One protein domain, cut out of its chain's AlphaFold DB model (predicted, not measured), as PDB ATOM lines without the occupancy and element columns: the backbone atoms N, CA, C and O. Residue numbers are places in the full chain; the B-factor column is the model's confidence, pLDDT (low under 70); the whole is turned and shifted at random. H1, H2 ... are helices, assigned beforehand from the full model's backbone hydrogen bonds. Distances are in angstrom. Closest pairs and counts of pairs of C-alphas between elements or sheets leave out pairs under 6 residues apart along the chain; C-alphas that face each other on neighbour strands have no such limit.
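AT A GLANCE: This is residues 10 to 81 of the 81 residues of an uncharacterized protein of Candidatus Pacebacteria bacterium CG10_big_fil_rev_8_21_14_0_10_45_6 (UniProt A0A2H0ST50). Three longer helices, H1, H2 and H6, and two short ones of four residues each, H3 and H4, are set round a third helix of four residues, H5, that lies in the middle. H1 and the last residues of H6 with Glu 81 make one end, where H1 touches both H2 and H6, which lie on two different sides of H5, while H3, H4 and the long loop of residues 44 to 56 lie toward the other end. The printed part has 72 residues with six named helices, in the order H1, H2, H3, H4, H5, H6, and no named strand; its class is all helix. It is compact, with a radius of gyration of the C-alphas of 12.1 A and spans of 32 by 22 by 22 A.

IN THESE COORDINATES: H1, the longest helix, holds residues 10 to 23 and measures 20.1 A from its first C-alpha, at (13.132, 73.977, 31.806), to its last. H2 holds residues 27 to 34 and measures 10.6 A. H6 holds residues 69 to 80 and measures 16.6 A, ending with C-alpha 80 at (18.211, 71.761, 49.984). H3 holds residues 40 to 43, H4 residues 57 to 60 and H5 residues 63 to 66, with C-alpha 63 at (29.288, 69.420, 34.598).

HOW THE PARTS SIT: H1 touches H6 with residues 18 to 23 alone; the closest C-alphas, of Ile 22 and Glu 71, are 5.8 A apart. They run opposite ways at a steep tilt of 43 degrees. H1 touches H2 with residues 15 to 20 alone, the closest C-alphas being those of Asn 16 and Ala 27, 5.8 A apart. They run the same way, also at a steep tilt of 43 degrees. H2 touches H5, with the closest C-alphas, of Ala 27 and Ala 63, 5.1 A apart. H5 and H6 are close but not clearly touching, with the closest C-alphas, of Lys 64 and Leu 72, 7.2 A apart. H3 and H4 touch no helix; their closest C-alphas, of Val 42 and Val 60, are 7.8 A apart. H2 and H6 are apart. Every O i to N i+4 pair is within hydrogen-bond range in H1, H2 and H6; H3, H4 and H5 are too short for such a pair, and each has its one O i to N i+3 pair within range.

THE WHOLE: The two C-alphas farthest apart, of Ala 38 and Glu 81, are 37.4 A apart. The printed part has no cut and ends at Glu 81, the chain's last residue. The link from H3 to H4 is long, with 13 residues; the other four links are tight. The mean pLDDT of the printed part is 85.9, and residues 80 to 81 are under 70.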
ATOM      1  N   GLU A  10      13.230  73.245  30.534       74.88
ATOM      2  CA  GLU A  10      13.132  73.977  31.806       74.88
ATOM      3  C   GLU A  10      14.144  73.448  32.828       74.88
ATOM      4  O   GLU A  10      14.835  74.223  33.489       74.88
ATOM      5  N   LYS A  11      14.318  72.122  32.901       73.31
ATOM      6  CA  LYS A  11      15.317  71.503  33.788       73.31
ATOM      7  C   LYS A  11      16.743  71.908  33.426       73.31
ATOM      8  O   LYS A  11      17.546  72.164  34.321       73.31
ATOM      9  N   GLN A  12      17.052  71.983  32.131       79.12
ATOM     10  CA  GLN A  12      18.371  72.398  31.662       79.12
ATOM     11  C   GLN A  12      18.644  73.875  31.972       79.12
ATOM     12  O   GLN A  12      19.754  74.222  32.376       79.12
ATOM     13  N   GLN A  13      17.638  74.742  31.831       82.19
ATOM     14  CA  GLN A  13      17.763  76.161  32.161       82.19
ATOM     15  C   GLN A  13      18.003  76.382  33.656       82.19
ATOM     16  O   GLN A  13      18.899  77.144  34.016       82.19
ATOM     17  N   VAL A  14      17.252  75.695  34.525       83.56
ATOM     18  CA  VAL A  14      17.473  75.758  35.977       83.56
ATOM     19  C   VAL A  14      18.877  75.262  36.315       83.56
ATOM     20  O   VAL A  14      19.626  75.980  36.965       83.56
ATOM     21  N   GLN A  15      19.289  74.103  35.794       79.44
ATOM     22  CA  GLN A  15      20.638  73.574  36.020       79.44
ATOM     23  C   GLN A  15      21.745  74.533  35.576       79.44
ATOM     24  O   GLN A  15      22.720  74.715  36.300       79.44
ATOM     25  N   ASN A  16      21.607  75.180  34.418       84.94
ATOM     26  CA  ASN A  16      22.599  76.153  33.962       84.94
ATOM     27  C   ASN A  16      22.678  77.373  34.887       84.94
ATOM     28  O   ASN A  16      23.782  77.837  35.163       84.94
ATOM     29  N   LYS A  17      21.540  77.858  35.401       84.06
ATOM     30  CA  LYS A  17      21.511  78.953  36.382       84.06
ATOM     31  C   LYS A  17      22.217  78.566  37.682       84.06
ATOM     32  O   LYS A  17      22.981  79.370  38.198       84.06
ATOM     33  N   LEU A  18      22.019  77.335  38.163       85.81
ATOM     34  CA  LEU A  18      22.708  76.823  39.354       85.81
ATOM     35  C   LEU A  18      24.223  76.782  39.160       85.81
ATOM     36  O   LEU A  18      24.962  77.338  39.965       85.81
ATOM     37  N   HIS A  19      24.687  76.168  38.068       84.50
ATOM     38  CA  HIS A  19      26.118  76.104  37.767       84.50
ATOM     39  C   HIS A  19      26.730  77.507  37.672       84.50
ATOM     40  O   HIS A  19      27.804  77.737  38.229       84.50
ATOM     41  N   PHE A  20      26.024  78.453  37.046       86.88
ATOM     42  CA  PHE A  20      26.483  79.833  36.933       86.88
ATOM     43  C   PHE A  20      26.536  80.549  38.288       86.88
ATOM     44  O   PHE A  20      27.523  81.215  38.576       86.88
ATOM     45  N   ALA A  21      25.528  80.372  39.148       86.44
ATOM     46  CA  ALA A  21      25.495  80.982  40.478       86.44
ATOM     47  C   ALA A  21      26.648  80.516  41.386       86.44
ATOM     48  O   ALA A  21      27.102  81.273  42.237       86.44
ATOM     49  N   ILE A  22      27.119  79.283  41.199       85.38
ATOM     50  CA  ILE A  22      28.134  78.658  42.057       85.38
ATOM     51  C   ILE A  22      29.550  78.874  41.518       85.38
ATOM     52  O   ILE A  22      30.459  79.183  42.280       85.38
ATOM     53  N   SER A  23      29.744  78.695  40.210       83.81
ATOM     54  CA  SER A  23      31.075  78.683  39.578       83.81
ATOM     55  C   SER A  23      31.364  79.911  38.709       83.81
ATOM     56  O   SER A  23      32.454  80.040  38.150       83.81
ATOM     57  N   GLY A  24      30.371  80.787  38.509       87.62
ATOM     58  CA  GLY A  24      30.433  81.883  37.538       87.62
ATOM     59  C   GLY A  24      30.454  81.419  36.077       87.62
ATOM     60  O   GLY A  24      30.740  82.216  35.187       87.62
ATOM     61  N   ARG A  25      30.204  80.129  35.814       89.00
ATOM     62  CA  ARG A  25      30.300  79.499  34.490       89.00
ATOM     63  C   ARG A  25      29.091  78.622  34.202       89.00
ATOM     64  O   ARG A  25      28.516  77.995  35.089       89.00
ATOM     65  N   THR A  26      28.711  78.539  32.936       90.12
ATOM     66  CA  THR A  26      27.684  77.597  32.487       90.12
ATOM     67  C   THR A  26      28.201  76.158  32.526       90.12
ATOM     68  O   THR A  26      29.403  75.900  32.461       90.12
ATOM     69  N   ALA A  27      27.286  75.186  32.557       87.75
ATOM     70  CA  ALA A  27      27.643  73.767  32.502       87.75
ATOM     71  C   ALA A  27      28.529  73.422  31.285       87.75
ATOM     72  O   ALA A  27      29.475  72.646  31.409       87.75
ATOM     73  N   ALA A  28      28.256  74.030  30.125       89.00
ATOM     74  CA  ALA A  28      29.041  73.830  28.910       89.00
ATOM     75  C   ALA A  28      30.467  74.392  29.040       89.00
ATOM     76  O   ALA A  28      31.422  73.719  28.658       89.00
ATOM     77  N   GLU A  29      30.626  75.582  29.623       90.56
ATOM     78  CA  GLU A  29      31.942  76.192  29.854       90.56
ATOM     79  C   GLU A  29      32.767  75.412  30.878       90.56
ATOM     80  O   GLU A  29      33.967  75.233  30.686       90.56
ATOM     81  N   ILE A  30      32.134  74.900  31.938       91.88
ATOM     82  CA  ILE A  30      32.797  74.038  32.925       91.88
ATOM     83  C   ILE A  30      33.358  72.796  32.232       91.88
ATOM     84  O   ILE A  30      34.547  72.512  32.372       91.88
ATOM     85  N   ILE A  31      32.529  72.084  31.461       91.12
ATOM     86  CA  ILE A  31      32.957  70.877  30.746       91.12
ATOM     87  C   ILE A  31      34.058  71.234  29.747       91.12
ATOM     88  O   ILE A  31      35.122  70.629  29.781       91.12
ATOM     89  N   SER A  32      33.857  72.253  28.910       91.06
ATOM     90  CA  SER A  32      34.832  72.637  27.885       91.06
ATOM     91  C   SER A  32      36.168  73.104  28.467       91.06
ATOM     92  O   SER A  32      37.204  72.901  27.841       91.06
ATOM     93  N   SER A  33      36.163  73.751  29.634       91.56
ATOM     94  CA  SER A  33      37.375  74.274  30.273       91.56
ATOM     95  C   SER A  33      38.097  73.219  31.114       91.56
ATOM     96  O   SER A  33      39.328  73.219  31.194       91.56
ATOM     97  N   ARG A  34      37.353  72.321  31.775       91.31
ATOM     98  CA  ARG A  34      37.921  71.376  32.746       91.31
ATOM     99  C   ARG A  34      38.160  69.980  32.170       91.31
ATOM    100  O   ARG A  34      39.111  69.336  32.625       91.31
ATOM    101  N   ALA A  35      37.386  69.546  31.172       92.19
ATOM    102  CA  ALA A  35      37.570  68.255  30.515       92.19
ATOM    103  C   ALA A  35      38.849  68.254  29.671       92.19
ATOM    104  O   ALA A  35      39.002  69.026  28.728       92.19
ATOM    105  N   SER A  36      39.789  67.375  30.013       90.44
ATOM    106  CA  SER A  36      41.050  67.260  29.285       90.44
ATOM    107  C   SER A  36      41.623  65.859  29.414       90.44
ATOM    108  O   SER A  36      41.879  65.397  30.522       90.44
ATOM    109  N   SER A  37      41.896  65.211  28.280       88.44
ATOM    110  CA  SER A  37      42.536  63.888  28.236       88.44
ATOM    111  C   SER A  37      43.964  63.879  28.789       88.44
ATOM    112  O   SER A  37      44.490  62.812  29.080       88.44
ATOM    113  N   ALA A  38      44.589  65.051  28.945       91.00
ATOM    114  CA  ALA A  38      45.905  65.182  29.564       91.00
ATOM    115  C   ALA A  38      45.854  65.090  31.099       91.00
ATOM    116  O   ALA A  38      46.885  64.900  31.741       91.00
ATOM    117  N   LYS A  39      44.668  65.242  31.705       88.75
ATOM    118  CA  LYS A  39      44.478  65.160  33.155       88.75
ATOM    119  C   LYS A  39      44.113  63.734  33.577       88.75
ATOM    120  O   LYS A  39      43.409  63.041  32.834       88.75
ATOM    121  N   PRO A  40      44.496  63.311  34.798       86.38
ATOM    122  CA  PRO A  40      43.972  62.078  35.368       86.38
ATOM    123  C   PRO A  40      42.441  62.134  35.382       86.38
ATOM    124  O   PRO A  40      41.846  63.192  35.600       86.38
ATOM    125  N   ASN A  41      41.802  60.996  35.111       89.62
ATOM    126  CA  ASN A  41      40.343  60.877  35.076       89.62
ATOM    127  C   ASN A  41      39.653  61.877  34.129       89.62
ATOM    128  O   ASN A  41      38.538  62.309  34.403       89.62
ATOM    129  N   VAL A  42      40.328  62.303  33.053       90.69
ATOM    130  CA  VAL A  42      39.888  63.356  32.116       90.69
ATOM    131  C   VAL A  42      39.528  64.701  32.772       90.69
ATOM    132  O   VAL A  42      38.811  65.514  32.188       90.69
ATOM    133  N   GLY A  43      40.029  64.950  33.989       90.31
ATOM    134  CA  GLY A  43      39.723  66.136  34.790       90.31
ATOM    135  C   GLY A  43      38.501  66.006  35.706       90.31
ATOM    136  O   GLY A  43      38.139  66.994  36.340       90.31
ATOM    137  N   LEU A  44      37.870  64.829  35.791       90.81
ATOM    138  CA  LEU A  44      36.747  64.582  36.699       90.81
ATOM    139  C   LEU A  44      37.214  64.578  38.160       90.81
ATOM    140  O   LEU A  44      38.193  63.919  38.517       90.81
ATOM    141  N   THR A  45      36.464  65.269  39.012       90.19
ATOM    142  CA  THR A  45      36.643  65.300  40.470       90.19
ATOM    143  C   THR A  45      35.749  64.277  41.166       90.19
ATOM    144  O   THR A  45      36.116  63.737  42.209       90.19
ATOM    145  N   ASN A  46      34.585  63.972  40.583       88.31
ATOM    146  CA  ASN A  46      33.642  62.982  41.091       88.31
ATOM    147  C   ASN A  46      32.863  62.331  39.937       88.31
ATOM    148  O   ASN A  46      32.550  62.996  38.964       88.31
ATOM    149  N   TRP A  47      32.526  61.045  40.017       91.62
ATOM    150  CA  TRP A  47      31.693  60.344  39.025       91.62
ATOM    151  C   TRP A  47      30.981  59.164  39.680       91.62
ATOM    152  O   TRP A  47      31.306  58.783  40.803       91.62
ATOM    153  N   LYS A  48      30.009  58.557  38.988       83.88
ATOM    154  CA  LYS A  48      29.098  57.569  39.594       83.88
ATOM    155  C   LYS A  48      29.801  56.396  40.294       83.88
ATOM    156  O   LYS A  48      29.281  55.900  41.285       83.88
ATOM    157  N   ASN A  49      30.945  55.956  39.774       84.44
ATOM    158  CA  ASN A  49      31.708  54.835  40.327       84.44
ATOM    159  C   ASN A  49      33.054  55.282  40.928       84.44
ATOM    160  O   ASN A  49      33.966  54.470  41.060       84.44
ATOM    161  N   SER A  50      33.214  56.569  41.233       85.94
ATOM    162  CA  SER A  50      34.449  57.101  41.812       85.94
ATOM    163  C   SER A  50      34.735  56.513  43.203       85.94
ATOM    164  O   SER A  50      33.787  56.226  43.936       85.94
ATOM    165  N   PRO A  51      36.011  56.349  43.607       78.50
ATOM    166  CA  PRO A  51      37.231  56.541  42.807       78.50
ATOM    167  C   PRO A  51      37.711  55.272  42.083       78.50
ATOM    168  O   PRO A  51      38.651  55.335  41.301       78.50
ATOM    169  N   GLN A  52      37.093  54.116  42.345       80.31
ATOM    170  CA  GLN A  52      37.624  52.793  41.972       80.31
ATOM    171  C   GLN A  52      37.010  52.201  40.693       80.31
ATOM    172  O   GLN A  52      37.448  51.157  40.220       80.31
ATOM    173  N   GLY A  53      35.982  52.832  40.127       83.25
ATOM    174  CA  GLY A  53      35.262  52.334  38.960       83.25
ATOM    175  C   GLY A  53      35.502  53.143  37.690       83.25
ATOM    176  O   GLY A  53      35.832  54.327  37.724       83.25
ATOM    177  N   ALA A  54      35.279  52.495  36.546       87.31
ATOM    178  CA  ALA A  54      35.544  53.071  35.233       87.31
ATOM    179  C   ALA A  54      34.701  54.327  34.948       87.31
ATOM    180  O   ALA A  54      33.497  54.371  35.230       87.31
ATOM    181  N   ILE A  55      35.344  55.314  34.322       88.69
ATOM    182  CA  ILE A  55      34.710  56.531  33.813       88.69
ATOM    183  C   ILE A  55      33.944  56.188  32.541       88.69
ATOM    184  O   ILE A  55      34.486  55.574  31.619       88.69
ATOM    185  N   ARG A  56      32.678  56.600  32.469       90.44
ATOM    186  CA  ARG A  56      31.850  56.418  31.275       90.44
ATOM    187  C   ARG A  56      31.714  57.736  30.533       90.44
ATOM    188  O   ARG A  56      31.775  58.806  31.127       90.44
ATOM    189  N   LYS A  57      31.415  57.672  29.233       87.75
ATOM    190  CA  LYS A  57      31.113  58.870  28.425       87.75
ATOM    191  C   LYS A  57      29.992  59.719  29.040       87.75
ATOM    192  O   LYS A  57      30.037  60.941  28.969       87.75
ATOM    193  N   SER A  58      29.024  59.074  29.693       89.38
ATOM    194  CA  SER A  58      27.947  59.748  30.421       89.38
ATOM    195  C   SER A  58      28.429  60.558  31.626       89.38
ATOM    196  O   SER A  58      27.757  61.504  32.003       89.38
ATOM    197  N   ASP A  59      29.557  60.199  32.243       89.00
ATOM    198  CA  ASP A  59      30.120  60.953  33.369       89.00
ATOM    199  C   ASP A  59      30.859  62.214  32.892       89.00
ATOM    200  O   ASP A  59      30.870  63.218  33.597       89.00
ATOM    201  N   VAL A  60      31.420  62.177  31.679       89.19
ATOM    202  CA  VAL A  60      32.184  63.275  31.054       89.19
ATOM    203  C   VAL A  60      31.276  64.425  30.598       89.19
ATOM    204  O   VAL A  60      31.693  65.574  30.551       89.19
ATOM    205  N   ILE A  61      30.008  64.150  30.289       89.38
ATOM    206  CA  ILE A  61      29.039  65.183  29.872       89.38
ATOM    207  C   ILE A  61      28.321  65.858  31.053       89.38
ATOM    208  O   ILE A  61      27.420  66.669  30.854       89.38
ATOM    209  N   VAL A  62      28.672  65.504  32.291       90.06
ATOM    210  CA  VAL A  62      27.993  65.974  33.501       90.06
ATOM    211  C   VAL A  62      28.859  67.031  34.184       90.06
ATOM    212  O   VAL A  62      29.845  66.708  34.831       90.06
ATOM    213  N   ALA A  63      28.477  68.307  34.088       89.56
ATOM    214  CA  ALA A  63      29.288  69.420  34.598       89.56
ATOM    215  C   ALA A  63      29.583  69.339  36.108       89.56
ATOM    216  O   ALA A  63      30.714  69.587  36.517       89.56
ATOM    217  N   LYS A  64      28.620  68.889  36.928       88.25
ATOM    218  CA  LYS A  64      28.828  68.697  38.377       88.25
ATOM    219  C   LYS A  64      29.994  67.760  38.728       88.25
ATOM    220  O   LYS A  64      30.541  67.854  39.818       88.25
ATOM    221  N   ASN A  65      30.374  66.866  37.813       92.56
ATOM    222  CA  ASN A  65      31.477  65.924  37.997       92.56
ATOM    223  C   ASN A  65      32.860  66.582  37.854       92.56
ATOM    224  O   ASN A  65      33.875  65.939  38.113       92.56
ATOM    225  N   TYR A  66      32.896  67.844  37.428       92.38
ATOM    226  CA  TYR A  66      34.092  68.676  37.335       92.38
ATOM    227  C   TYR A  66      34.152  69.748  38.425       92.38
ATOM    228  O   TYR A  66      35.094  70.542  38.418       92.38
ATOM    229  N   LEU A  67      33.150  69.822  39.307       90.12
ATOM    230  CA  LEU A  67      33.109  70.801  40.392       90.12
ATOM    231  C   LEU A  67      34.059  70.395  41.516       90.12
ATOM    232  O   LEU A  67      34.174  69.210  41.846       90.12
ATOM    233  N   ASP A  68      34.745  71.364  42.105       88.81
ATOM    234  CA  ASP A  68      35.534  71.127  43.311       88.81
ATOM    235  C   ASP A  68      34.637  70.992  44.558       88.81
ATOM    236  O   ASP A  68      33.406  71.025  44.486       88.81
ATOM    237  N   LYS A  69      35.249  70.753  45.724       86.19
ATOM    238  CA  LYS A  69      34.505  70.507  46.967       86.19
ATOM    239  C   LYS A  69      33.665  71.712  47.399       86.19
ATOM    240  O   LYS A  69      32.586  71.500  47.946       86.19
ATOM    241  N   GLU A  70      34.153  72.930  47.179       87.31
ATOM    242  CA  GLU A  70      33.474  74.160  47.593       87.31
ATOM    243  C   GLU A  70      32.277  74.424  46.680       87.31
ATOM    244  O   GLU A  70      31.156  74.615  47.157       87.31
ATOM    245  N   GLU A  71      32.478  74.300  45.367       87.12
ATOM    246  CA  GLU A  71      31.403  74.402  44.380       87.12
ATOM    247  C   GLU A  71      30.332  73.315  44.584       87.12
ATOM    248  O   GLU A  71      29.129  73.581  44.543       87.12
ATOM    249  N   LEU A  72      30.745  72.072  44.848       86.38
ATOM    250  CA  LEU A  72      29.812  70.974  45.093       86.38
ATOM    251  C   LEU A  72      29.007  71.193  46.383       86.38
ATOM    252  O   LEU A  72      27.812  70.894  46.409       86.38
ATOM    253  N   ALA A  73      29.628  71.732  47.435       86.38
ATOM    254  CA  ALA A  73      28.931  72.102  48.662       86.38
ATOM    255  C   ALA A  73      27.906  73.220  48.414       86.38
ATOM    256  O   ALA A  73      26.766  73.106  48.865       86.38
ATOM    257  N   GLY A  74      28.270  74.241  47.629       85.12
ATOM    258  CA  GLY A  74      27.344  75.289  47.187       85.12
ATOM    259  C   GLY A  74      26.144  74.723  46.423       85.12
ATOM    260  O   GLY A  74      25.000  75.072  46.716       85.12
ATOM    261  N   LEU A  75      26.383  73.767  45.518       84.19
ATOM    262  CA  LEU A  75      25.323  73.085  44.769       84.19
ATOM    263  C   LEU A  75      24.381  72.299  45.681       84.19
ATOM    264  O   LEU A  75      23.166  72.362  45.515       84.19
ATOM    265  N   ILE A  76      24.933  71.556  46.641       82.06
ATOM    266  CA  ILE A  76      24.147  70.759  47.587       82.06
ATOM    267  C   ILE A  76      23.297  71.661  48.486       82.06
ATOM    268  O   ILE A  76      22.153  71.310  48.760       82.06
ATOM    269  N   ASN A  77      23.833  72.796  48.935       81.44
ATOM    270  CA  ASN A  77      23.094  73.732  49.777       81.44
ATOM    271  C   ASN A  77      21.933  74.378  49.017       81.44
ATOM    272  O   ASN A  77      20.830  74.408  49.546       81.44
ATOM    273  N   PHE A  78      22.138  74.776  47.759       76.56
ATOM    274  CA  PHE A  78      21.066  75.356  46.946       76.56
ATOM    275  C   PHE A  78      19.924  74.363  46.676       76.56
ATOM    276  O   PHE A  78      18.767  74.746  46.612       76.56
ATOM    277  N   ILE A  79      20.230  73.071  46.505       74.06
ATOM    278  CA  ILE A  79      19.213  72.033  46.245       74.06
ATOM    279  C   ILE A  79      18.401  71.682  47.511       74.06
ATOM    280  O   ILE A  79      17.367  71.023  47.406       74.06
ATOM    281  N   LYS A  80      18.879  72.056  48.705       67.25
ATOM    282  CA  LYS A  80      18.211  71.761  49.984       67.25
ATOM    283  C   LYS A  80      17.165  72.802  50.396       67.25
ATOM    284  O   LYS A  80      16.388  72.491  51.297       67.25
ATOM    285  N   GLU A  81      17.165  73.982  49.780       50.97
ATOM    286  CA  GLU A  81      16.108  75.000  49.914       50.97
ATOM    287  C   GLU A  81      14.976  74.770  48.904       50.97
ATOM    288  O   GLU A  81      13.807  74.991  49.291       50.97
TER     289      GLU A  81